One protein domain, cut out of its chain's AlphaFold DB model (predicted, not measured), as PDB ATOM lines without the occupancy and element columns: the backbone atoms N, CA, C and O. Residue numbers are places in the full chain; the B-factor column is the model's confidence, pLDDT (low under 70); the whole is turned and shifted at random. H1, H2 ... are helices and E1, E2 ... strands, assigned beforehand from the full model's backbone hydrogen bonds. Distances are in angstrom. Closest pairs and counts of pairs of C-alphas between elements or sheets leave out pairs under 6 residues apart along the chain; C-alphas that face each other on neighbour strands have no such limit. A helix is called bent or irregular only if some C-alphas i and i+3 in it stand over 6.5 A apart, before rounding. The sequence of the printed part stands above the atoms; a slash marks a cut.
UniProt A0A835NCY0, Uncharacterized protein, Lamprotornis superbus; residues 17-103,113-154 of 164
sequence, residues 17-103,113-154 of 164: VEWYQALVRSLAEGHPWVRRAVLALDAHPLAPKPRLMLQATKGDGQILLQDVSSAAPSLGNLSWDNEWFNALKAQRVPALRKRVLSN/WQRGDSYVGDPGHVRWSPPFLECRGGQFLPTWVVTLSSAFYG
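Overview. This is residues 17 to 103 and 113 to 154 of the 164 residues of an uncharacterized protein of Lamprotornis superbus (UniProt A0A835NCY0). One twisted sheet of six strands makes a long slab, with helix H1 over the E1, E2 and E3 part of one face and helix H2 over E8 on the opposite face. The long strand E8 runs along much of the slab; it bends at residue 142 and makes a hairpin with E7 at one end of the domain, while a small two-stranded ribbon of E4 and E5, a sheet of its own, makes the other end. The printed part has 129 residues with two named helices and eight named strands, in the order H1, E1, E2, E3, H2, E4, E5, E6, E7, E8, and its class is mixed, helices and strands. The large sheet is branched and mixed, with E1 and E8 parallel and its other neighbour pairs antiparallel; E4 and E5 are antiparallel. The whole is compact, with a radius of gyration of the C-alphas of 15.5 A, and elongated in outline, spanning 50 by 29 by 25 A.

Arrangement. In the large sheet E8, residues 139 to 153, has three neighbours. On one side of it lies E1, residues 34 to 42, beside residues 145 to 153; they are parallel at 21 degrees, with N 38 and O 148 2.8 A apart, within hydrogen-bond range. On the other side lie E6, residues 126 to 128, beside residues 147 to 150, and E7, residues 132 to 136, beside residues 139 to 145. E6 and E8 are antiparallel at 163 degrees, with N 127 and O 149 at 2.8 A. E7 and E8 form a hairpin, with N 136 and O 139 at 2.8 A; their directions stand at 114 degrees, and E8 bends by 89 degrees at residue 142. On the other side of E1 from E8 lies E2, residues 52 to 59, antiparallel at 172 degrees, with N 39 and O 54 at 2.9 A. E3, residues 62 to 67, is antiparallel to E2 at 160 degrees, with N 57 and O 64 at 2.9 A. E1, E2 and E3 are a meander, each strand the antiparallel neighbour of the one before; E1 and E2 form a hairpin, and so do E2 and E3. H1, residues 17 to 29, is on this sheet at a height of 7.6 A, over E2, E3 and, only just, E1, on which 3 of its C-alphas fall. It runs slantwise to the strands, at 37 degrees to E2 on the local plane; its closest C-alphas to E1 are those of Ala 28 and Ala 37, 5.1 A. H2, residues 80 to 90, is on the opposite face at a height of 9.0 A, over E8 and along it at 21 degrees on the local plane; the C-alphas of Asp 81 and Thr 147 come closest, at 7.3 A. Every O i to N i+4 pair is within hydrogen-bond range in H1, and 5 of 7 are in H2. E4, residues 97 to 101, and E5, residues 116 to 120, are antiparallel at 142 degrees, with N 101 and O 116 at 2.8 A. The closest C-alphas of E5 and E8 are those of Tyr 119 and Tyr 153, 5.8 A. E4 and E8 are apart.

Along the chain. E8 is the longest strand, 37.9 A from C-alpha 139 at (203.209, 213.221, 210.929) to C-alpha 153 at (210.376, 178.546, 224.433). E1 is 23.2 A long, E2 22.7 A and E3 16.5 A. H1 is 18.5 A long and begins at C-alpha 17 at (218.370, 182.542, 211.889). H2 is 15.8 A long and neither bent nor irregular, but only just: C-alphas 81 and 84 are 6.5 A apart. E4, E5, E6 and E7 are shorter.

Size, cuts and confidence. The two C-alphas farthest apart, those of Gln 114 and Gly 138, are 53.3 A apart. Residues 104 to 112 are not printed; C-alphas 103 and 113 are 6.6 A apart across the cut, which lies in the link from E4 to E5. The link from E3 to H2, residues 68 to 79, is long. The mean pLDDT of the printed part is 75.1, and 48 residues are under 70, among them residues 71 to 83, 88 to 103 and 113 to 124.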
ATOM      1  N   VAL A  17     218.680 181.102 211.822       80.75
ATOM      2  CA  VAL A  17     218.370 182.542 211.889       80.75
ATOM      3  C   VAL A  17     217.562 183.030 210.681       80.75
ATOM      4  O   VAL A  17     216.619 183.806 210.843       80.75
ATOM      5  N   GLU A  18     217.870 182.531 209.484       84.06
ATOM      6  CA  GLU A  18     217.165 182.879 208.246       84.06
ATOM      7  C   GLU A  18     215.708 182.399 208.268       84.06
ATOM      8  O   GLU A  18     214.799 183.114 207.838       84.06
ATOM      9  N   TRP A  19     215.464 181.216 208.839       84.56
ATOM     10  CA  TRP A  19     214.117 180.676 208.991       84.56
ATOM     11  C   TRP A  19     213.289 181.527 209.962       84.56
ATOM     12  O   TRP A  19     212.150 181.890 209.658       84.56
ATOM     13  N   TYR A  20     213.872 181.938 211.093       86.81
ATOM     14  CA  TYR A  20     213.200 182.833 212.043       86.81
ATOM     15  C   TYR A  20     212.939 184.228 211.457       86.81
ATOM     16  O   TYR A  20     211.895 184.827 211.733       86.81
ATOM     17  N   GLN A  21     213.844 184.736 210.617       90.06
ATOM     18  CA  GLN A  21     213.650 185.985 209.875       90.06
ATOM     19  C   GLN A  21     212.486 185.887 208.882       90.06
ATOM     20  O   GLN A  21     211.644 186.787 208.828       90.06
ATOM     21  N   ALA A  22     212.393 184.784 208.134       90.12
ATOM     22  CA  ALA A  22     211.267 184.528 207.240       90.12
ATOM     23  C   ALA A  22     209.944 184.415 208.017       90.12
ATOM     24  O   ALA A  22     208.933 184.993 207.609       90.12
ATOM     25  N   LEU A  23     209.954 183.751 209.178       90.38
ATOM     26  CA  LEU A  23     208.784 183.630 210.043       90.38
ATOM     27  C   LEU A  23     208.284 184.999 210.518       90.38
ATOM     28  O   LEU A  23     207.121 185.335 210.290       90.38
ATOM     29  N   VAL A  24     209.139 185.823 211.135       90.44
ATOM     30  CA  VAL A  24     208.715 187.147 211.630       90.44
ATOM     31  C   VAL A  24     208.267 188.067 210.487       90.44
ATOM     32  O   VAL A  24     207.327 188.844 210.654       90.44
ATOM     33  N   ARG A  25     208.867 187.930 209.296       92.56
ATOM     34  CA  ARG A  25     208.419 188.628 208.087       92.56
ATOM     35  C   ARG A  25     207.004 188.214 207.691       92.56
ATOM     36  O   ARG A  25     206.151 189.081 207.516       92.56
ATOM     37  N   SER A  26     206.743 186.909 207.607       91.19
ATOM     38  CA  SER A  26     205.419 186.384 207.252       91.19
ATOM     39  C   SER A  26     204.335 186.807 208.246       91.19
ATOM     40  O   SER A  26     203.217 187.103 207.841       91.19
ATOM     41  N   LEU A  27     204.669 186.936 209.536       90.31
ATOM     42  CA  LEU A  27     203.752 187.457 210.553       90.31
ATOM     43  C   LEU A  27     203.390 188.931 210.308       90.31
ATOM     44  O   LEU A  27     202.239 189.320 210.504       90.31
ATOM     45  N   ALA A  28     204.344 189.749 209.853       89.94
ATOM     46  CA  ALA A  28     204.086 191.144 209.491       89.94
ATOM     47  C   ALA A  28     203.282 191.293 208.181       89.94
ATOM     48  O   ALA A  28     202.533 192.261 208.019       89.94
ATOM     49  N   GLU A  29     203.418 190.342 207.252       90.56
ATOM     50  CA  GLU A  29     202.669 190.300 205.983       90.56
ATOM     51  C   GLU A  29     201.272 189.689 206.140       90.56
ATOM     52  O   GLU A  29     200.341 190.100 205.452       90.56
ATOM     53  N   GLY A  30     201.109 188.746 207.069       87.44
ATOM     54  CA  GLY A  30     199.923 187.900 207.182       87.44
ATOM     55  C   GLY A  30     198.640 188.625 207.584       87.44
ATOM     56  O   GLY A  30     197.557 188.071 207.407       87.44
ATOM     57  N   HIS A  31     198.727 189.856 208.101       88.62
ATOM     58  CA  HIS A  31     197.549 190.639 208.467       88.62
ATOM     59  C   HIS A  31     197.677 192.124 208.064       88.62
ATOM     60  O   HIS A  31     198.684 192.767 208.383       88.62
ATOM     61  N   PRO A  32     196.646 192.734 207.434       87.06
ATOM     62  CA  PRO A  32     196.714 194.114 206.939       87.06
ATOM     63  C   PRO A  32     197.095 195.141 208.012       87.06
ATOM     64  O   PRO A  32     197.952 195.993 207.775       87.06
ATOM     65  N   TRP A  33     196.513 195.016 209.209       88.38
ATOM     66  CA  TRP A  33     196.721 195.952 210.324       88.38
ATOM     67  C   TRP A  33     198.029 195.746 211.089       88.38
ATOM     68  O   TRP A  33     198.437 196.630 211.842       88.38
ATOM     69  N   VAL A  34     198.703 194.607 210.906       90.00
ATOM     70  CA  VAL A  34     199.982 194.358 211.574       90.00
ATOM     71  C   VAL A  34     201.041 195.204 210.885       90.00
ATOM     72  O   VAL A  34     201.386 194.991 209.721       90.00
ATOM     73  N   ARG A  35     201.529 196.215 211.603       88.94
ATOM     74  CA  ARG A  35     202.629 197.071 211.142       88.94
ATOM     75  C   ARG A  35     203.964 196.564 211.642       88.94
ATOM     76  O   ARG A  35     204.970 196.734 210.958       88.94
ATOM     77  N   ARG A  36     203.961 195.931 212.810       90.00
ATOM     78  CA  ARG A  36     205.149 195.387 213.449       90.00
ATOM     79  C   ARG A  36     204.874 193.972 213.929       90.00
ATOM     80  O   ARG A  36     203.849 193.736 214.560       90.00
ATOM     81  N   ALA A  37     205.783 193.053 213.648       91.00
ATOM     82  CA  ALA A  37     205.791 191.729 214.249       91.00
ATOM     83  C   ALA A  37     207.071 191.558 215.065       91.00
ATOM     84  O   ALA A  37     208.148 191.939 214.606       91.00
ATOM     85  N   VAL A  38     206.953 191.011 216.270       89.06
ATOM     86  CA  VAL A  38     208.073 190.774 217.181       89.06
ATOM     87  C   VAL A  38     208.076 189.312 217.598       89.06
ATOM     88  O   VAL A  38     207.069 188.774 218.062       89.06
ATOM     89  N   LEU A  39     209.229 188.674 217.442       87.12
ATOM     90  CA  LEU A  39     209.453 187.277 217.770       87.12
ATOM     91  C   LEU A  39     210.578 187.178 218.798       87.12
ATOM     92  O   LEU A  39     211.715 187.527 218.493       87.12
ATOM     93  N   ALA A  40     210.266 186.692 219.997       83.81
ATOM     94  CA  ALA A  40     211.258 186.392 221.027       83.81
ATOM     95  C   ALA A  40     211.478 184.876 221.122       83.81
ATOM     96  O   ALA A  40     210.527 184.102 221.207       83.81
ATOM     97  N   LEU A  41     212.736 184.456 221.113       80.62
ATOM     98  CA  LEU A  41     213.164 183.065 221.059       80.62
ATOM     99  C   LEU A  41     214.089 182.778 222.242       80.62
ATOM    100  O   LEU A  41     215.142 183.408 222.393       80.62
ATOM    101  N   ASP A  42     213.698 181.819 223.081       74.75
ATOM    102  CA  ASP A  42     214.463 181.427 224.261       74.75
ATOM    103  C   ASP A  42     214.555 179.904 224.442       74.75
ATOM    104  O   ASP A  42     213.661 179.133 224.082       74.75
ATOM    105  N   ALA A  43     215.651 179.463 225.053       60.44
ATOM    106  CA  ALA A  43     215.821 178.091 225.504       60.44
ATOM    107  C   ALA A  43     215.045 177.826 226.804       60.44
ATOM    108  O   ALA A  43     214.569 176.707 227.013       60.44
ATOM    109  N   HIS A  44     214.875 178.837 227.668       65.25
ATOM    110  CA  HIS A  44     214.282 178.644 228.989       65.25
ATOM    111  C   HIS A  44     213.313 179.773 229.390       65.25
ATOM    112  O   HIS A  44     213.671 180.941 229.295       65.25
ATOM    113  N   PRO A  45     212.105 179.468 229.908       64.06
ATOM    114  CA  PRO A  45     211.125 180.493 230.287       64.06
ATOM    115  C   PRO A  45     211.570 181.420 231.425       64.06
ATOM    116  O   PRO A  45     211.057 182.529 231.534       64.06
ATOM    117  N   LEU A  46     212.514 180.988 232.267       68.19
ATOM    118  CA  LEU A  46     213.070 181.807 233.353       68.19
ATOM    119  C   LEU A  46     214.344 182.561 232.945       68.19
ATOM    120  O   LEU A  46     214.998 183.162 233.798       68.19
ATOM    121  N   ALA A  47     214.744 182.508 231.672       70.50
ATOM    122  CA  ALA A  47     215.943 183.197 231.231       70.50
ATOM    123  C   ALA A  47     215.782 184.726 231.364       70.50
ATOM    124  O   ALA A  47     214.722 185.300 231.080       70.50
ATOM    125  N   PRO A  48     216.839 185.431 231.807       67.25
ATOM    126  CA  PRO A  48     216.772 186.869 232.039       67.25
ATOM    127  C   PRO A  48     216.622 187.660 230.734       67.25
ATOM    128  O   PRO A  48     216.131 188.789 230.762       67.25
ATOM    129  N   LYS A  49     217.003 187.088 229.591       71.81
ATOM    130  CA  LYS A  49     216.998 187.743 228.286       71.81
ATOM    131  C   LYS A  49     216.786 186.698 227.183       71.81
ATOM    132  O   LYS A  49     217.426 185.652 227.277       71.81
ATOM    133  N   PRO A  50     215.988 187.004 226.139       76.31
ATOM    134  CA  PRO A  50     215.838 186.109 224.999       76.31
ATOM    135  C   PRO A  50     217.188 185.891 224.309       76.31
ATOM    136  O   PRO A  50     217.996 186.822 224.206       76.31
ATOM    137  N   ARG A  51     217.422 184.670 223.814       79.81
ATOM    138  CA  ARG A  51     218.613 184.355 223.007       79.81
ATOM    139  C   ARG A  51     218.586 185.110 221.683       79.81
ATOM    140  O   ARG A  51     219.632 185.564 221.234       79.81
ATOM    141  N   LEU A  52     217.398 185.243 221.095       83.38
ATOM    142  CA  LEU A  52     217.165 185.985 219.864       83.38
ATOM    143  C   LEU A  52     215.830 186.732 219.952       83.38
ATOM    144  O   LEU A  52     214.825 186.182 220.400       83.38
ATOM    145  N   MET A  53     215.812 187.988 219.526       86.12
ATOM    146  CA  MET A  53     214.623 188.818 219.437       86.12
ATOM    147  C   MET A  53     214.623 189.541 218.096       86.12
ATOM    148  O   MET A  53     215.426 190.441 217.863       86.12
ATOM    149  N   LEU A  54     213.719 189.133 217.212       89.00
ATOM    150  CA  LEU A  54     213.591 189.694 215.873       89.00
ATOM    151  C   LEU A  54     212.369 190.600 215.789       89.00
ATOM    152  O   LEU A  54     211.307 190.283 216.326       89.00
ATOM    153  N   GLN A  55     212.509 191.698 215.060       90.69
ATOM    154  CA  GLN A  55     211.430 192.617 214.744       90.69
ATOM    155  C   GLN A  55     211.322 192.792 213.229       90.69
ATOM    156  O   GLN A  55     212.297 193.129 212.560       90.69
ATOM    157  N   ALA A  56     210.116 192.621 212.699       92.25
ATOM    158  CA  ALA A  56     209.751 192.997 211.343       92.25
ATOM    159  C   ALA A  56     208.860 194.239 211.389       92.25
ATOM    160  O   ALA A  56     207.798 194.206 212.009       92.25
ATOM    161  N   THR A  57     209.258 195.318 210.718       89.88
ATOM    162  CA  THR A  57     208.436 196.526 210.567       89.88
ATOM    163  C   THR A  57     208.077 196.716 209.099       89.88
ATOM    164  O   THR A  57     208.953 196.887 208.255       89.88
ATOM    165  N   LYS A  58     206.780 196.708 208.796       90.00
ATOM    166  CA  LYS A  58     206.235 196.990 207.467       90.00
ATOM    167  C   LYS A  58     206.275 198.496 207.210       90.00
ATOM    168  O   LYS A  58     205.882 199.253 208.081       90.00
ATOM    169  N   GLY A  59     206.705 198.944 206.035       84.38
ATOM    170  CA  GLY A  59     206.762 200.360 205.659       84.38
ATOM    171  C   GLY A  59     207.078 200.540 204.177       84.38
ATOM    172  O   GLY A  59     207.926 199.835 203.658       84.38
ATOM    173  N   ASP A  60     206.384 201.451 203.485       79.62
ATOM    174  CA  ASP A  60     206.669 201.833 202.082       79.62
ATOM    175  C   ASP A  60     206.805 200.663 201.092       79.62
ATOM    176  O   ASP A  60     207.666 200.655 200.220       79.62
ATOM    177  N   GLY A  61     205.958 199.638 201.246       83.00
ATOM    178  CA  GLY A  61     206.001 198.432 200.409       83.00
ATOM    179  C   GLY A  61     207.159 197.480 200.727       83.00
ATOM    180  O   GLY A  61     207.343 196.485 200.035       83.00
ATOM    181  N   GLN A  62     207.925 197.757 201.780       89.69
ATOM    182  CA  GLN A  62     209.044 196.953 202.245       89.69
ATOM    183  C   GLN A  62     208.820 196.486 203.684       89.69
ATOM    184  O   GLN A  62     207.962 196.987 204.416       89.69
ATOM    185  N   ILE A  63     209.607 195.493 204.093       91.69
ATOM    186  CA  ILE A  63     209.653 195.026 205.477       91.69
ATOM    187  C   ILE A  63     211.092 195.068 205.937       91.69
ATOM    188  O   ILE A  63     211.944 194.353 205.407       91.69
ATOM    189  N   LEU A  64     211.328 195.923 206.924       91.75
ATOM    190  CA  LEU A  64     212.608 196.072 207.584       91.75
ATOM    191  C   LEU A  64     212.713 195.019 208.684       91.75
ATOM    192  O   LEU A  64     211.926 195.031 209.632       91.75
ATOM    193  N   LEU A  65     213.690 194.126 208.547       92.31
ATOM    194  CA  LEU A  65     214.025 193.116 209.544       92.31
ATOM    195  C   LEU A  65     215.163 193.625 210.424       92.31
ATOM    196  O   LEU A  65     216.162 194.132 209.918       92.31
ATOM    197  N   GLN A  66     214.998 193.505 211.737       90.19
ATOM    198  CA  GLN A  66     215.966 193.953 212.731       90.19
ATOM    199  C   GLN A  66     216.139 192.888 213.808       90.19
ATOM    200  O   GLN A  66     215.158 192.351 214.321       90.19
ATOM    201  N   ASP A  67     217.389 192.626 214.176       88.75
ATOM    202  CA  ASP A  67     217.716 191.920 215.409       88.75
ATOM    203  C   ASP A  67     217.814 192.944 216.547       88.75
ATOM    204  O   ASP A  67     218.698 193.801 216.568       88.75
ATOM    205  N   VAL A  68     216.871 192.870 217.487       85.25
ATOM    206  CA  VAL A  68     216.785 193.751 218.659       85.25
ATOM    207  C   VAL A  68     217.223 193.040 219.941       85.25
ATOM    208  O   VAL A  68     217.036 193.564 221.040       85.25
ATOM    209  N   SER A  69     217.866 191.872 219.826       80.94
ATOM    210  CA  SER A  69     218.343 191.088 220.968       80.94
ATOM    211  C   SER A  69     219.245 191.915 221.870       80.94
ATOM    212  O   SER A  69     219.050 191.943 223.081       80.94
ATOM    213  N   SER A  70     220.234 192.628 221.326       74.00
ATOM    214  CA  SER A  70     221.175 193.448 222.107       74.00
ATOM    215  C   SER A  70     220.473 194.554 222.901       74.00
ATOM    216  O   SER A  70     220.828 194.787 224.056       74.00
ATOM    217  N   ALA A  71     219.437 195.150 222.315       67.94
ATOM    218  CA  ALA A  71     218.711 196.289 222.853       67.94
ATOM    219  C   ALA A  71     217.515 195.890 223.743       67.94
ATOM    220  O   ALA A  71     216.983 196.735 224.455       67.94
ATOM    221  N   ALA A  72     217.135 194.607 223.790       62.88
ATOM    222  CA  ALA A  72     216.033 194.101 224.618       62.88
ATOM    223  C   ALA A  72     216.057 194.558 226.102       62.88
ATOM    224  O   ALA A  72     214.993 194.883 226.626       62.88
ATOM    225  N   PRO A  73     217.215 194.650 226.799       58.44
ATOM    226  CA  PRO A  73     217.254 195.136 228.184       58.44
ATOM    227  C   PRO A  73     217.014 196.649 228.322       58.44
ATOM    228  O   PRO A  73     216.442 197.084 229.317       58.44
ATOM    229  N   SER A  74     217.450 197.460 227.349       52.16
ATOM    230  CA  SER A  74     217.350 198.931 227.377       52.16
ATOM    231  C   SER A  74     216.070 199.464 226.725       52.16
ATOM    232  O   SER A  74     215.627 200.570 227.032       52.16
ATOM    233  N   LEU A  75     215.422 198.659 225.880       50.72
ATOM    234  CA  LEU A  75     214.122 198.951 225.280       50.72
ATOM    235  C   LEU A  75     212.958 198.937 226.287       50.72
ATOM    236  O   LEU A  75     211.869 199.406 225.956       50.72
ATOM    237  N   GLY A  76     213.193 198.463 227.517       45.59
ATOM    238  CA  GLY A  76     212.224 198.495 228.617       45.59
ATOM    239  C   GLY A  76     211.727 199.899 228.986       45.59
ATOM    240  O   GLY A  76     210.665 200.007 229.583       45.59
ATOM    241  N   ASN A  77     212.440 200.957 228.581       40.62
ATOM    242  CA  ASN A  77     212.047 202.351 228.823       40.62
ATOM    243  C   ASN A  77     211.540 203.099 227.576       40.62
ATOM    244  O   ASN A  77     211.102 204.239 227.707       40.62
ATOM    245  N   LEU A  78     211.632 202.524 226.368       42.53
ATOM    246  CA  LEU A  78     211.500 203.291 225.115       42.53
ATOM    247  C   LEU A  78     210.340 202.857 224.205       42.53
ATOM    248  O   LEU A  78     210.029 203.571 223.254       42.53
ATOM    249  N   SER A  79     209.678 201.725 224.459       50.59
ATOM    250  CA  SER A  79     208.553 201.291 223.622       50.59
ATOM    251  C   SER A  79     207.609 200.328 224.345       50.59
ATOM    252  O   SER A  79     208.057 199.366 224.971       50.59
ATOM    253  N   TRP A  80     206.299 200.548 224.166       51.16
ATOM    254  CA  TRP A  80     205.196 199.659 224.572       51.16
ATOM    255  C   TRP A  80     205.422 198.193 224.149       51.16
ATOM    256  O   TRP A  80     204.937 197.261 224.791       51.16
ATOM    257  N   ASP A  81     206.231 197.970 223.111       55.31
ATOM    258  CA  ASP A  81     206.550 196.658 222.556       55.31
ATOM    259  C   ASP A  81     207.488 195.793 223.428       55.31
ATOM    260  O   ASP A  81     207.917 194.751 222.950       55.31
ATOM    261  N   ASN A  82     207.822 196.145 224.679       58.56
ATOM    262  CA  ASN A  82     208.594 195.253 225.581       58.56
ATOM    263  C   ASN A  82     207.961 195.033 226.955       58.56
ATOM    264  O   ASN A  82     208.327 194.080 227.649       58.56
ATOM    265  N   GLU A  83     206.974 195.848 227.337       66.06
ATOM    266  CA  GLU A  83     206.175 195.595 228.539       66.06
ATOM    267  C   GLU A  83     205.495 194.227 228.460       66.06
ATOM    268  O   GLU A  83     205.461 193.506 229.453       66.06
ATOM    269  N   TRP A  84     205.043 193.816 227.268       72.00
ATOM    270  CA  TRP A  84     204.450 192.493 227.070       72.00
ATOM    271  C   TRP A  84     205.440 191.360 227.372       72.00
ATOM    272  O   TRP A  84     205.046 190.372 227.987       72.00
ATOM    273  N   PHE A  85     206.715 191.492 226.980       69.25
ATOM    274  CA  PHE A  85     207.729 190.461 227.215       69.25
ATOM    275  C   PHE A  85     208.075 190.376 228.704       69.25
ATOM    276  O   PHE A  85     208.165 189.288 229.272       69.25
ATOM    277  N   ASN A  86     208.191 191.526 229.371       70.69
ATOM    278  CA  ASN A  86     208.387 191.575 230.818       70.69
ATOM    279  C   ASN A  86     207.172 191.037 231.583       70.69
ATOM    280  O   ASN A  86     207.356 190.288 232.538       70.69
ATOM    281  N   ALA A  87     205.946 191.336 231.147       71.00
ATOM    282  CA  ALA A  87     204.722 190.777 231.718       71.00
ATOM    283  C   ALA A  87     204.654 189.251 231.540       71.00
ATOM    284  O   ALA A  87     204.280 188.533 232.469       71.00
ATOM    285  N   LEU A  88     205.080 188.751 230.377       65.94
ATOM    286  CA  LEU A  88     205.167 187.323 230.082       65.94
ATOM    287  C   LEU A  88     206.187 186.614 230.990       65.94
ATOM    288  O   LEU A  88     205.900 185.527 231.485       65.94
ATOM    289  N   LYS A  89     207.341 187.240 231.263       66.38
ATOM    290  CA  LYS A  89     208.329 186.732 232.233       66.38
ATOM    291  C   LYS A  89     207.880 186.874 233.691       66.38
ATOM    292  O   LYS A  89     208.246 186.055 234.527       66.38
ATOM    293  N   ALA A  90     207.121 187.921 234.018       66.56
ATOM    294  CA  ALA A  90     206.635 188.184 235.373       66.56
ATOM    295  C   ALA A  90     205.542 187.196 235.811       66.56
ATOM    296  O   ALA A  90     205.364 186.970 237.012       66.56
ATOM    297  N   GLN A  91     204.843 186.553 234.866       65.56
ATOM    298  CA  GLN A  91     204.091 185.337 235.163       65.56
ATOM    299  C   GLN A  91     205.083 184.257 235.607       65.56
ATOM    300  O   GLN A  91     205.719 183.611 234.783       65.56
ATOM    301  N   ARG A  92     205.209 184.078 236.933       54.28
ATOM    302  CA  ARG A  92     206.189 183.212 237.624       54.28
ATOM    303  C   ARG A  92     206.368 181.809 237.029       54.28
ATOM    304  O   ARG A  92     207.409 181.210 237.262       54.28
ATOM    305  N   VAL A  93     205.389 181.311 236.280       58.75
ATOM    306  CA  VAL A  93     205.516 180.213 235.320       58.75
ATOM    307  C   VAL A  93     204.490 180.523 234.221       58.75
ATOM    308  O   VAL A  93     203.292 180.468 234.521       58.75
ATOM    309  N   PRO A  94     204.873 180.879 232.976       60.59
ATOM    310  CA  PRO A  94     203.894 180.866 231.896       60.59
ATOM    311  C   PRO A  94     203.316 179.450 231.853       60.59
ATOM    312  O   PRO A  94     204.057 178.505 232.124       60.59
ATOM    313  N   ALA A  95     202.017 179.282 231.589       62.72
ATOM    314  CA  ALA A  95     201.335 177.980 231.603       62.72
ATOM    315  C   ALA A  95     201.786 177.078 230.431       62.72
ATOM    316  O   ALA A  95     200.988 176.599 229.629       62.72
ATOM    317  N   LEU A  96     203.093 176.869 230.319       64.38
ATOM    318  CA  LEU A  96     203.781 176.061 229.345       64.38
ATOM    319  C   LEU A  96     203.587 174.615 229.748       64.38
ATOM    320  O   LEU A  96     204.056 174.161 230.794       64.38
ATOM    321  N   ARG A  97     202.904 173.867 228.892       62.78
ATOM    322  CA  ARG A  97     202.837 172.422 229.041       62.78
ATOM    323  C   ARG A  97     203.974 171.848 228.223       62.78
ATOM    324  O   ARG A  97     203.986 171.975 226.998       62.78
ATOM    325  N   LYS A  98     204.932 171.213 228.899       63.81
ATOM    326  CA  LYS A  98     205.920 170.377 228.222       63.81
ATOM    327  C   LYS A  98     205.153 169.243 227.545       63.81
ATOM    328  O   LYS A  98     204.535 168.422 228.224       63.81
ATOM    329  N   ARG A  99     205.121 169.244 226.216       61.44
ATOM    330  CA  ARG A  99     204.486 168.196 225.417       61.44
ATOM    331  C   ARG A  99     205.554 167.529 224.572       61.44
ATOM    332  O   ARG A  99     206.393 168.202 223.979       61.44
ATOM    333  N   VAL A 100     205.485 166.203 224.515       59.56
ATOM    334  CA  VAL A 100     206.221 165.437 223.516       59.56
ATOM    335  C   VAL A 100     205.496 165.659 222.195       59.56
ATOM    336  O   VAL A 100     204.383 165.165 222.012       59.56
ATOM    337  N   LEU A 101     206.082 166.457 221.308       57.12
ATOM    338  CA  LEU A 101     205.583 166.625 219.952       57.12
ATOM    339  C   LEU A 101     206.074 165.434 219.127       57.12
ATOM    340  O   LEU A 101     207.282 165.221 218.978       57.12
ATOM    341  N   SER A 102     205.136 164.630 218.624       55.44
ATOM    342  CA  SER A 102     205.418 163.661 217.569       55.44
ATOM    343  C   SER A 102     205.558 164.431 216.265       55.44
ATOM    344  O   SER A 102     204.618 165.101 215.842       55.44
ATOM    345  N   ASN A 103     206.736 164.382 215.660       54.41
ATOM    346  CA  ASN A 103     206.962 165.047 214.390       54.41
ATOM    347  C   ASN A 103     206.252 164.264 213.270       54.41
ATOM    348  O   ASN A 103     206.510 163.072 213.094       54.41
ATOM    349  N   TRP A 113     214.344 162.860 215.876       48.47
ATOM    350  CA  TRP A 113     213.207 163.808 215.938       48.47
ATOM    351  C   TRP A 113     211.816 163.172 216.070       48.47
ATOM    352  O   TRP A 113     210.823 163.895 216.096       48.47
ATOM    353  N   GLN A 114     211.705 161.846 216.211       49.53
ATOM    354  CA  GLN A 114     210.392 161.198 216.368       49.53
ATOM    355  C   GLN A 114     209.643 161.648 217.637       49.53
ATOM    356  O   GLN A 114     208.414 161.607 217.679       49.53
ATOM    357  N   ARG A 115     210.377 162.080 218.673       50.97
ATOM    358  CA  ARG A 115     209.848 162.617 219.934       50.97
ATOM    359  C   ARG A 115     210.666 163.839 220.349       50.97
ATOM    360  O   ARG A 115     211.768 163.694 220.871       50.97
ATOM    361  N   GLY A 116     210.146 165.032 220.078       55.97
ATOM    362  CA  GLY A 116     210.721 166.289 220.552       55.97
ATOM    363  C   GLY A 116     210.053 166.737 221.848       55.97
ATOM    364  O   GLY A 116     208.829 166.775 221.925       55.97
ATOM    365  N   ASP A 117     210.842 167.097 222.857       55.06
ATOM    366  CA  ASP A 117     210.339 167.790 224.042       55.06
ATOM    367  C   ASP A 117     210.228 169.287 223.722       55.06
ATOM    368  O   ASP A 117     211.244 169.975 223.636       55.06
ATOM    369  N   SER A 118     209.011 169.805 223.547       59.03
ATOM    370  CA  SER A 118     208.784 171.236 223.309       59.03
ATOM    371  C   SER A 118     207.840 171.823 224.354       59.03
ATOM    372  O   SER A 118     206.913 171.165 224.839       59.03
ATOM    373  N   TYR A 119     208.070 173.085 224.718       61.34
ATOM    374  CA  TYR A 119     207.131 173.831 225.547       61.34
ATOM    375  C   TYR A 119     206.038 174.393 224.645       61.34
ATOM    376  O   TYR A 119     206.277 175.305 223.860       61.34
ATOM    377  N   VAL A 120     204.831 173.840 224.752       60.84
ATOM    378  CA  VAL A 120     203.664 174.397 224.069       60.84
ATOM    379  C   VAL A 120     203.012 175.391 225.018       60.84
ATOM    380  O   VAL A 120     202.594 175.030 226.123       60.84
ATOM    381  N   GLY A 121     202.976 176.647 224.586       60.47
ATOM    382  CA  GLY A 121     202.236 177.699 225.263       60.47
ATOM    383  C   GLY A 121     200.734 177.598 225.026       60.47
ATOM    384  O   GLY A 121     200.275 177.002 224.052       60.47
ATOM    385  N   ASP A 122     199.967 178.185 225.937       61.78
ATOM    386  CA  ASP A 122     198.534 178.426 225.762       61.78
ATOM    387  C   ASP A 122     198.281 179.370 224.551       61.78
ATOM    388  O   ASP A 122     199.181 180.115 224.150       61.78
ATOM    389  N   PRO A 123     197.082 179.433 223.943       57.66
ATOM    390  CA  PRO A 123     196.811 180.356 222.834       57.66
ATOM    391  C   PRO A 123     197.086 181.837 223.166       57.66
ATOM    392  O   PRO A 123     197.324 182.638 222.266       57.66
ATOM    393  N   GLY A 124     197.118 182.205 224.454       62.09
ATOM    394  CA  GLY A 124     197.449 183.553 224.941       62.09
ATOM    395  C   GLY A 124     198.927 183.973 224.835       62.09
ATOM    396  O   GLY A 124     199.285 185.046 225.334       62.09
ATOM    397  N   HIS A 125     199.790 183.150 224.230       70.31
ATOM    398  CA  HIS A 125     201.202 183.475 223.990       70.31
ATOM    399  C   HIS A 125     201.418 184.462 222.837       70.31
ATOM    400  O   HIS A 125     202.436 185.153 222.813       70.31
ATOM    401  N   VAL A 126     200.447 184.565 221.925       78.88
ATOM    402  CA  VAL A 126     200.412 185.613 220.903       78.88
ATOM    403  C   VAL A 126     199.678 186.823 221.476       78.88
ATOM    404  O   VAL A 126     198.542 186.719 221.940       78.88
ATOM    405  N   ARG A 127     200.330 187.984 221.460       81.50
ATOM    406  CA  ARG A 127     199.811 189.237 222.008       81.50
ATOM    407  C   ARG A 127     199.665 190.276 220.914       81.50
ATOM    408  O   ARG A 127     200.555 190.465 220.093       81.50
ATOM    409  N   TRP A 128     198.537 190.965 220.958       85.69
ATOM    410  CA  TRP A 128     198.247 192.121 220.127       85.69
ATOM    411  C   TRP A 128     198.405 193.368 220.986       85.69
ATOM    412  O   TRP A 128     197.912 193.402 222.117       85.69
ATOM    413  N   SER A 129     199.091 194.384 220.472       85.06
ATOM    414  CA  SER A 129     199.088 195.697 221.112       85.06
ATOM    415  C   SER A 129     197.704 196.349 220.989       85.06
ATOM    416  O   SER A 129     196.948 196.033 220.063       85.06
ATOM    417  N   PRO A 130     197.381 197.329 221.847       86.25
ATOM    418  CA  PRO A 130     196.348 198.301 221.522       86.25
ATOM    419  C   PRO A 130     196.636 198.947 220.154       86.25
ATOM    420  O   PRO A 130     197.809 199.080 219.779       86.25
ATOM    421  N   PRO A 131     195.601 199.337 219.394       88.62
ATOM    422  CA  PRO A 131     195.794 200.021 218.126       88.62
ATOM    423  C   PRO A 131     196.448 201.388 218.353       88.62
ATOM    424  O   PRO A 131     196.073 202.122 219.267       88.62
ATOM    425  N   PHE A 132     197.412 201.741 217.507       86.50
ATOM    426  CA  PHE A 132     198.117 203.020 217.562       86.50
ATOM    427  C   PHE A 132     198.253 203.652 216.176       86.50
ATOM    428  O   PHE A 132     198.072 202.989 215.151       86.50
ATOM    429  N   LEU A 133     198.566 204.950 216.153       88.69
ATOM    430  CA  LEU A 133     198.943 205.674 214.942       88.69
ATOM    431  C   LEU A 133     200.463 205.727 214.849       88.69
ATOM    432  O   LEU A 133     201.145 206.117 215.797       88.69
ATOM    433  N   GLU A 134     201.004 205.346 213.700       83.62
ATOM    434  CA  GLU A 134     202.437 205.454 213.466       83.62
ATOM    435  C   GLU A 134     202.811 206.904 213.139       83.62
ATOM    436  O   GLU A 134     202.194 207.529 212.276       83.62
ATOM    437  N   CYS A 135     203.832 207.431 213.818       84.50
ATOM    438  CA  CYS A 135     204.408 208.735 213.513       84.50
ATOM    439  C   CYS A 135     205.621 208.566 212.596       84.50
ATOM    440  O   CYS A 135     206.572 207.854 212.926       84.50
ATOM    441  N   ARG A 136     205.608 209.250 211.454       80.56
ATOM    442  CA  ARG A 136     206.703 209.276 210.489       80.56
ATOM    443  C   ARG A 136     207.019 210.717 210.125       80.56
ATOM    444  O   ARG A 136     206.150 211.447 209.664       80.56
ATOM    445  N   GLY A 137     208.266 211.134 210.346       82.62
ATOM    446  CA  GLY A 137     208.699 212.501 210.039       82.62
ATOM    447  C   GLY A 137     207.874 213.582 210.751       82.62
ATOM    448  O   GLY A 137     207.669 214.652 210.191       82.62
ATOM    449  N   GLY A 138     207.353 213.290 211.950       86.50
ATOM    450  CA  GLY A 138     206.495 214.210 212.707       86.50
ATOM    451  C   GLY A 138     205.018 214.214 212.295       86.50
ATOM    452  O   GLY A 138     204.251 214.996 212.846       86.50
ATOM    453  N   GLN A 139     204.601 213.352 211.361       86.75
ATOM    454  CA  GLN A 139     203.209 213.221 210.929       86.75
ATOM    455  C   GLN A 139     202.648 211.846 211.286       86.75
ATOM    456  O   GLN A 139     203.305 210.824 211.087       86.75
ATOM    457  N   PHE A 140     201.413 211.813 211.787       87.06
ATOM    458  CA  PHE A 140     200.700 210.560 212.021       87.06
ATOM    459  C   PHE A 140     200.113 210.023 210.716       87.06
ATOM    460  O   PHE A 140     199.444 210.749 209.982       87.06
ATOM    461  N   LEU A 141     200.337 208.740 210.440       83.75
ATOM    462  CA  LEU A 141     199.697 208.064 209.317       83.75
ATOM    463  C   LEU A 141     198.197 207.872 209.604       83.75
ATOM    464  O   LEU A 141     197.842 207.507 210.725       83.75
ATOM    465  N   PRO A 142     197.300 208.054 208.617       82.06
ATOM    466  CA  PRO A 142     195.850 207.992 208.807       82.06
ATOM    467  C   PRO A 142     195.332 206.542 208.832       82.06
ATOM    468  O   PRO A 142     194.359 206.190 208.167       82.06
ATOM    469  N   THR A 143     196.020 205.644 209.533       84.06
ATOM    470  CA  THR A 143     195.650 204.229 209.616       84.06
ATOM    471  C   THR A 143     196.041 203.678 210.973       84.06
ATOM    472  O   THR A 143     197.188 203.799 211.399       84.06
ATOM    473  N   TRP A 144     195.074 203.050 211.635       85.19
ATOM    474  CA  TRP A 144     195.310 202.317 212.868       85.19
ATOM    475  C   TRP A 144     196.088 201.046 212.577       85.19
ATOM    476  O   TRP A 144     195.748 200.280 211.672       85.19
ATOM    477  N   VAL A 145     197.125 200.824 213.369       88.50
ATOM    478  CA  VAL A 145     197.990 199.660 213.247       88.50
ATOM    479  C   VAL A 145     198.218 199.004 214.596       88.50
ATOM    480  O   VAL A 145     197.964 199.595 215.643       88.50
ATOM    481  N   VAL A 146     198.695 197.765 214.556       89.19
ATOM    482  CA  VAL A 146     198.990 196.959 215.741       89.19
ATOM    483  C   VAL A 146     200.373 196.321 215.637       89.19
ATOM    484  O   VAL A 146     200.885 196.074 214.535       89.19
ATOM    485  N   THR A 147     200.947 196.026 216.800       87.56
ATOM    486  CA  THR A 147     202.093 195.132 216.951       87.56
ATOM    487  C   THR A 147     201.591 193.735 217.302       87.56
ATOM    488  O   THR A 147     200.783 193.574 218.220       87.56
ATOM    489  N   LEU A 148     202.086 192.729 216.580       88.12
ATOM    490  CA  LEU A 148     201.898 191.320 216.897       88.12
ATOM    491  C   LEU A 148     203.167 190.775 217.551       88.12
ATOM    492  O   LEU A 148     204.233 190.798 216.944       88.12
ATOM    493  N   SER A 149     203.049 190.247 218.759       84.06
ATOM    494  CA  SER A 149     204.182 189.742 219.527       84.06
ATOM    495  C   SER A 149     203.976 188.287 219.916       84.06
ATOM    496  O   SER A 149     202.881 187.905 220.325       84.06
ATOM    497  N   SER A 150     205.024 187.473 219.826       82.06
ATOM    498  CA  SER A 150     204.996 186.094 220.313       82.06
ATOM    499  C   SER A 150     206.345 185.685 220.893       82.06
ATOM    500  O   SER A 150     207.397 186.134 220.431       82.06
ATOM    501  N   ALA A 151     206.308 184.815 221.901       77.62
ATOM    502  CA  ALA A 151     207.495 184.212 222.488       77.62
ATOM    503  C   ALA A 151     207.467 182.690 222.332       77.62
ATOM    504  O   ALA A 151     206.467 182.040 222.646       77.62
ATOM    505  N   PHE A 152     208.595 182.138 221.899       75.38
ATOM    506  CA  PHE A 152     208.811 180.711 221.716       75.38
ATOM    507  C   PHE A 152     209.872 180.227 222.698       75.38
ATOM    508  O   PHE A 152     210.939 180.829 222.837       75.38
ATOM    509  N   TYR A 153     209.557 179.127 223.378       70.00
ATOM    510  CA  TYR A 153     210.376 178.546 224.433       70.00
ATOM    511  C   TYR A 153     210.789 177.123 224.077       70.00
ATOM    512  O   TYR A 153     210.043 176.393 223.424       70.00
ATOM    513  N   GLY A 154     211.932 176.686 224.601       61.19
ATOM    514  CA  GLY A 154     212.401 175.313 224.421       61.19
ATOM    515  C   GLY A 154     213.241 175.111 223.174       61.19
ATOM    516  O   GLY A 154     213.324 173.989 222.678       61.19
TER     517      GLY A 154